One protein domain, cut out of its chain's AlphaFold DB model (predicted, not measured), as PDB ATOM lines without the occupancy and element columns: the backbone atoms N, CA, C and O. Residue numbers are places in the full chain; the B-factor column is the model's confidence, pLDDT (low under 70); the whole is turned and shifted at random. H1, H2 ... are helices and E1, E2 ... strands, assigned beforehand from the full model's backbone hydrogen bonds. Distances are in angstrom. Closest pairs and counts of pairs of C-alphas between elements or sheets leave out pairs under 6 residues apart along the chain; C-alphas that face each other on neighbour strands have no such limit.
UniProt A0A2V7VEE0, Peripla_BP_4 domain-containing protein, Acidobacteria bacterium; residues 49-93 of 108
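What this domain is: This is residues 49 to 93 of the 108 residues of the protein "Peripla_BP_4 domain-containing protein" of Acidobacteria bacterium (UniProt A0A2V7VEE0). A small hairpin of two strands, E1 and E2, has one longer helix, H1, on the E1 side of it, and after E2 the chain folds back so that residues 89 to 90 pair with the end of E2. Residues 65 to 73 swing round from the end of H1 to the start of E1. The printed part has 45 residues, with one named helix and two named strands in the order H1, E1, E2; the sheet has the order E1 - E2 and is antiparallel, and the class is mixed, helices and strands. The whole is compact, with a radius of gyration of the C-alphas of 9.6 A, and spans 26 by 20 by 14 A along its three main axes.

How they stand to each other: E1, residues 74 to 76, and E2, residues 82 to 86, are antiparallel neighbours and form a hairpin, with 149 degrees between their N-to-C directions. C-alphas 76 and 82 face each other at 4.3 A, and C-alphas 74 and 84 at 4.5 A. Across the pair, N 75 and O 83 are within hydrogen-bond range at 2.9 A, as are N 83 and O 75 at 2.9 A. Beyond E1, residues 85 to 86 of E2 also pair with residues 89 to 90, antiparallel, a stretch too short to be a named strand. H1, residues 49 to 64, and E1 are near each other, with 8 pairs of C-alphas within 10 A and no pair within 8 A. H1 and E2 are apart. In H1 every O i to N i+4 pair is within hydrogen-bond range.

Where its parts are: E2 is the longest strand by residues, with 5, and measures 13.3 A from its first to its last C-alpha, ending at C-alpha 86 at (39.676, -22.288, -37.117). E1 has 3 residues and begins at C-alpha 74 at (44.329, -14.834, -38.106). H1 has 16 residues and measures 22.6 A, from C-alpha 49 at (35.807, -19.019, -56.719) to C-alpha 64 at (56.392, -21.358, -47.710).

The domain as a whole: The two C-alphas farthest apart are those of Thr 50 and Gly 71, at 26.5 A, while the first and last printed C-alphas, of Thr 49 and Gly 93, are 12.0 A apart. The printed part has no cut. The link from E1 to E2, with 5 residues between them, is tight; the link from H1 to E1, with 9 residues between them, is short. The mean pLDDT of the printed part is 92.8, and no printed residue is under 70.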
ATOM      1  N   THR A  49      34.701 -18.129 -56.338       83.38
ATOM      2  CA  THR A  49      35.807 -19.019 -56.719       83.38
ATOM      3  C   THR A  49      37.094 -18.247 -57.006       83.38
ATOM      4  O   THR A  49      38.179 -18.743 -56.704       83.38
ATOM      5  N   THR A  50      36.984 -17.011 -57.500       85.31
ATOM      6  CA  THR A  50      38.128 -16.118 -57.729       85.31
ATOM      7  C   THR A  50      38.788 -15.725 -56.411       85.31
ATOM      8  O   THR A  50      40.013 -15.758 -56.279       85.31
ATOM      9  N   ASP A  51      37.980 -15.383 -55.406       88.75
ATOM     10  CA  ASP A  51      38.487 -15.035 -54.078       88.75
ATOM     11  C   ASP A  51      39.071 -16.253 -53.370       88.75
ATOM     12  O   ASP A  51      40.138 -16.148 -52.762       88.75
ATOM     13  N   LEU A  52      38.436 -17.419 -53.520       90.25
ATOM     14  CA  LEU A  52      38.949 -18.668 -52.970       90.25
ATOM     15  C   LEU A  52      40.324 -19.016 -53.553       90.25
ATOM     16  O   LEU A  52      41.255 -19.266 -52.795       90.25
ATOM     17  N   GLY A  53      40.483 -18.970 -54.879       91.88
ATOM     18  CA  GLY A  53      41.769 -19.243 -55.526       91.88
ATOM     19  C   GLY A  53      42.858 -18.249 -55.115       91.88
ATOM     20  O   GLY A  53      43.982 -18.645 -54.796       91.88
ATOM     21  N   TYR A  54      42.519 -16.959 -55.044       94.25
ATOM     22  CA  TYR A  54      43.432 -15.926 -54.554       94.25
ATOM     23  C   TYR A  54      43.875 -16.194 -53.103       94.25
ATOM     24  O   TYR A  54      45.067 -16.107 -52.793       94.25
ATOM     25  N   LEU A  55      42.939 -16.569 -52.226       95.00
ATOM     26  CA  LEU A  55      43.225 -16.922 -50.838       95.00
ATOM     27  C   LEU A  55      44.149 -18.142 -50.736       95.00
ATOM     28  O   LEU A  55      45.118 -18.107 -49.976       95.00
ATOM     29  N   THR A  56      43.898 -19.185 -51.532       95.19
ATOM     30  CA  THR A  56      44.717 -20.405 -51.557       95.19
ATOM     31  C   THR A  56      46.179 -20.099 -51.877       95.19
ATOM     32  O   THR A  56      47.072 -20.539 -51.152       95.19
ATOM     33  N   ILE A  57      46.444 -19.305 -52.920       96.94
ATOM     34  CA  ILE A  57      47.821 -18.961 -53.310       96.94
ATOM     35  C   ILE A  57      48.503 -18.091 -52.249       96.94
ATOM     36  O   ILE A  57      49.668 -18.317 -51.918       96.94
ATOM     37  N   ARG A  58      47.781 -17.123 -51.668       96.25
ATOM     38  CA  ARG A  58      48.289 -16.276 -50.578       96.25
ATOM     39  C   ARG A  58      48.691 -17.103 -49.355       96.25
ATOM     40  O   ARG A  58      49.784 -16.898 -48.827       96.25
ATOM     41  N   ALA A  59      47.836 -18.030 -48.928       95.50
ATOM     42  CA  ALA A  59      48.105 -18.899 -47.787       95.50
ATOM     43  C   ALA A  59      49.307 -19.818 -48.058       95.50
ATOM     44  O   ALA A  59      50.228 -19.873 -47.245       95.50
ATOM     45  N   ALA A  60      49.361 -20.458 -49.232       96.25
ATOM     46  CA  ALA A  60      50.481 -21.318 -49.621       96.25
ATOM     47  C   ALA A  60      51.821 -20.561 -49.633       96.25
ATOM     48  O   ALA A  60      52.822 -21.050 -49.107       96.25
ATOM     49  N   TYR A  61      51.835 -19.337 -50.171       97.31
ATOM     50  CA  TYR A  61      53.019 -18.478 -50.159       97.31
ATOM     51  C   TYR A  61      53.465 -18.118 -48.733       97.31
ATOM     52  O   TYR A  61      54.655 -18.180 -48.423       97.31
ATOM     53  N   ALA A  62      52.524 -17.777 -47.850       96.31
ATOM     54  CA  ALA A  62      52.824 -17.427 -46.464       96.31
ATOM     55  C   ALA A  62      53.377 -18.615 -45.660       96.31
ATOM     56  O   ALA A  62      54.321 -18.441 -44.891       96.31
ATOM     57  N   VAL A  63      52.853 -19.823 -45.885       96.25
ATOM     58  CA  VAL A  63      53.403 -21.057 -45.301       96.25
ATOM     59  C   VAL A  63      54.825 -21.298 -45.810       96.25
ATOM     60  O   VAL A  63      55.732 -21.512 -45.008       96.25
ATOM     61  N   ALA A  64      55.063 -21.173 -47.120       97.56
ATOM     62  CA  ALA A  64      56.392 -21.358 -47.710       97.56
ATOM     63  C   ALA A  64      57.428 -20.335 -47.204       97.56
ATOM     64  O   ALA A  64      58.613 -20.648 -47.092       97.56
ATOM     65  N   LYS A  65      56.995 -19.111 -46.876       97.12
ATOM     66  CA  LYS A  65      57.833 -18.076 -46.245       97.12
ATOM     67  C   LYS A  65      57.925 -18.204 -44.724       97.12
ATOM     68  O   LYS A  65      58.682 -17.461 -44.102       97.12
ATOM     69  N   GLY A  66      57.165 -19.115 -44.122       95.75
ATOM     70  CA  GLY A  66      57.082 -19.290 -42.678       95.75
ATOM     71  C   GLY A  66      56.401 -18.129 -41.950       95.75
ATOM     72  O   GLY A  66      56.579 -18.013 -40.739       95.75
ATOM     73  N   THR A  67      55.658 -17.266 -42.643       95.94
ATOM     74  CA  THR A  67      54.907 -16.149 -42.043       95.94
ATOM     75  C   THR A  67      53.493 -16.538 -41.616       95.94
ATOM     76  O   THR A  67      52.860 -15.767 -40.911       95.94
ATOM     77  N   LEU A  68      53.008 -17.706 -42.046       95.75
ATOM     78  CA  LEU A  68      51.811 -18.364 -41.520       95.75
ATOM     79  C   LEU A  68      52.236 -19.708 -40.918       95.75
ATOM     80  O   LEU A  68      52.917 -20.489 -41.588       95.75
ATOM     81  N   LYS A  69      51.882 -19.957 -39.658       94.56
ATOM     82  CA  LYS A  69      52.310 -21.122 -38.874       94.56
ATOM     83  C   LYS A  69      51.119 -21.798 -38.194       94.56
ATOM     84  O   LYS A  69      50.076 -21.192 -37.961       94.56
ATOM     85  N   ALA A  70      51.310 -23.062 -37.822       92.25
ATOM     86  CA  ALA A  70      50.346 -23.780 -36.996       92.25
ATOM     87  C   ALA A  70      50.106 -23.030 -35.673       92.25
ATOM     88  O   ALA A  70      51.055 -22.614 -35.006       92.25
ATOM     89  N   GLY A  71      48.836 -22.877 -35.298       92.50
ATOM     90  CA  GLY A  71      48.418 -22.162 -34.090       92.50
ATOM     91  C   GLY A  71      48.062 -20.687 -34.296       92.50
ATOM     92  O   GLY A  71      47.417 -20.116 -33.409       92.50
ATOM     93  N   ASP A  72      48.398 -20.097 -35.450       94.38
ATOM     94  CA  ASP A  72      47.955 -18.748 -35.804       94.38
ATOM     95  C   ASP A  72      46.420 -18.668 -35.803       94.38
ATOM     96  O   ASP A  72      45.720 -19.609 -36.176       94.38
ATOM     97  N   LYS A  73      45.882 -17.537 -35.334       94.44
ATOM     98  CA  LYS A  73      44.428 -17.310 -35.210       94.44
ATOM     99  C   LYS A  73      43.857 -16.429 -36.310       94.44
ATOM    100  O   LYS A  73      42.643 -16.377 -36.490       94.44
ATOM    101  N   SER A  74      44.721 -15.731 -37.035       93.69
ATOM    102  CA  SER A  74      44.329 -14.834 -38.106       93.69
ATOM    103  C   SER A  74      45.380 -14.793 -39.209       93.69
ATOM    104  O   SER A  74      46.552 -15.096 -38.992       93.69
ATOM    105  N   PHE A  75      44.944 -14.416 -40.405       95.25
ATOM    106  CA  PHE A  75      45.794 -14.282 -41.576       95.25
ATOM    107  C   PHE A  75      45.417 -13.035 -42.370       95.25
ATOM    108  O   PHE A  75      44.258 -12.855 -42.740       95.25
ATOM    109  N   ASP A  76      46.400 -12.181 -42.658       94.88
ATOM    110  CA  ASP A  76      46.222 -11.046 -43.562       94.88
ATOM    111  C   ASP A  76      46.190 -11.524 -45.025       94.88
ATOM    112  O   ASP A  76      47.215 -11.784 -45.672       94.88
ATOM    113  N   ALA A  77      44.983 -11.603 -45.581       93.44
ATOM    114  CA  ALA A  77      44.750 -11.993 -46.961       93.44
ATOM    115  C   ALA A  77      44.781 -10.800 -47.944       93.44
ATOM    116  O   ALA A  77      44.371 -10.931 -49.098       93.44
ATOM    117  N   GLY A  78      45.310  -9.632 -47.569       93.06
ATOM    118  CA  GLY A  78      45.447  -8.479 -48.463       93.06
ATOM    119  C   GLY A  78      44.085  -7.897 -48.848       93.06
ATOM    120  O   GLY A  78      43.367  -7.393 -47.991       93.06
ATOM    121  N   ARG A  79      43.684  -7.983 -50.129       92.75
ATOM    122  CA  ARG A  79      42.380  -7.448 -50.587       92.75
ATOM    123  C   ARG A  79      41.166  -8.084 -49.895       92.75
ATOM    124  O   ARG A  79      40.110  -7.464 -49.846       92.75
ATOM    125  N   LEU A  80      41.323  -9.303 -49.369       90.94
ATOM    126  CA  LEU A  80      40.291 -10.012 -48.600       90.94
ATOM    127  C   LEU A  80      40.312  -9.657 -47.103       90.94
ATOM    128  O   LEU A  80      39.528 -10.210 -46.337       90.94
ATOM    129  N   LYS A  81      41.168  -8.708 -46.699       92.06
ATOM    130  CA  LYS A  81      41.405  -8.289 -45.312       92.06
ATOM    131  C   LYS A  81      41.883  -9.455 -44.438       92.06
ATOM    132  O   LYS A  81      42.330 -10.487 -44.933       92.06
ATOM    133  N   THR A  82      41.853  -9.253 -43.127       94.00
ATOM    134  CA  THR A  82      42.196 -10.282 -42.150       94.00
ATOM    135  C   THR A  82      41.085 -11.322 -42.066       94.00
ATOM    136  O   THR A  82      39.933 -10.976 -41.808       94.00
ATOM    137  N   LEU A  83      41.449 -12.589 -42.242       93.19
ATOM    138  CA  LEU A  83      40.567 -13.742 -42.090       93.19
ATOM    139  C   LEU A  83      40.931 -14.526 -40.829       93.19
ATOM    140  O   LEU A  83      42.085 -14.524 -40.396       93.19
ATOM    141  N   THR A  84      39.941 -15.193 -40.246       92.06
ATOM    142  CA  THR A  84      40.105 -16.021 -39.047       92.06
ATOM    143  C   THR A  84      40.534 -17.436 -39.425       92.06
ATOM    144  O   THR A  84      40.077 -17.980 -40.434       92.06
ATOM    145  N   LEU A  85      41.393 -18.032 -38.596       92.62
ATOM    146  CA  LEU A  85      41.724 -19.452 -38.659       92.62
ATOM    147  C   LEU A  85      40.966 -20.228 -37.582       92.62
ATOM    148  O   LEU A  85      41.008 -19.884 -36.399       92.62
ATOM    149  N   GLU A  86      40.326 -21.317 -37.994       89.94
ATOM    150  CA  GLU A  86      39.676 -22.288 -37.117       89.94
ATOM    151  C   GLU A  86      40.456 -23.607 -37.143       89.94
ATOM    152  O   GLU A  86      40.267 -24.466 -38.012       89.94
ATOM    153  N   GLY A  87      41.387 -23.748 -36.197       89.56
ATOM    154  CA  GLY A  87      42.403 -24.799 -36.265       89.56
ATOM    155  C   GLY A  87      43.300 -24.557 -37.476       89.56
ATOM    156  O   GLY A  87      43.875 -23.478 -37.598       89.56
ATOM    157  N   ASP A  88      43.355 -25.526 -38.385       89.81
ATOM    158  CA  ASP A  88      44.100 -25.417 -39.646       89.81
ATOM    159  C   ASP A  88      43.225 -24.929 -40.820       89.81
ATOM    160  O   ASP A  88      43.668 -24.901 -41.969       89.81
ATOM    161  N   ASN A  89      41.971 -24.537 -40.555       90.62
ATOM    162  CA  ASN A  89      41.037 -24.081 -41.585       90.62
ATOM    163  C   ASN A  89      41.057 -22.560 -41.723       90.62
ATOM    164  O   ASN A  89      40.713 -21.836 -40.791       90.62
ATOM    165  N   LEU A  90      41.387 -22.080 -42.920       90.50
ATOM    166  CA  LEU A  90      41.279 -20.674 -43.290       90.50
ATOM    167  C   LEU A  90      39.963 -20.440 -44.039       90.50
ATOM    168  O   LEU A  90      39.807 -20.856 -45.189       90.50
ATOM    169  N   LEU A  91      39.008 -19.791 -43.378       88.75
ATOM    170  CA  LEU A  91      37.666 -19.598 -43.920       88.75
ATOM    171  C   LEU A  91      37.604 -18.334 -44.781       88.75
ATOM    172  O   LEU A  91      37.903 -17.239 -44.310       88.75
ATOM    173  N   LEU A  92      37.166 -18.475 -46.038       86.69
ATOM    174  CA  LEU A  92      36.956 -17.332 -46.936       86.69
ATOM    175  C   LEU A  92      35.831 -16.406 -46.437       86.69
ATOM    176  O   LEU A  92      35.877 -15.200 -46.663       86.69
ATOM    177  N   GLY A  93      34.827 -16.972 -45.767       83.12
ATOM    178  CA  GLY A  93      33.672 -16.253 -45.246       83.12
ATOM    179  C   GLY A  93      32.366 -16.985 -45.531       83.12
ATOM    180  O   GLY A  93      32.353 -18.159 -45.905       83.12
TER     181      GLY A  93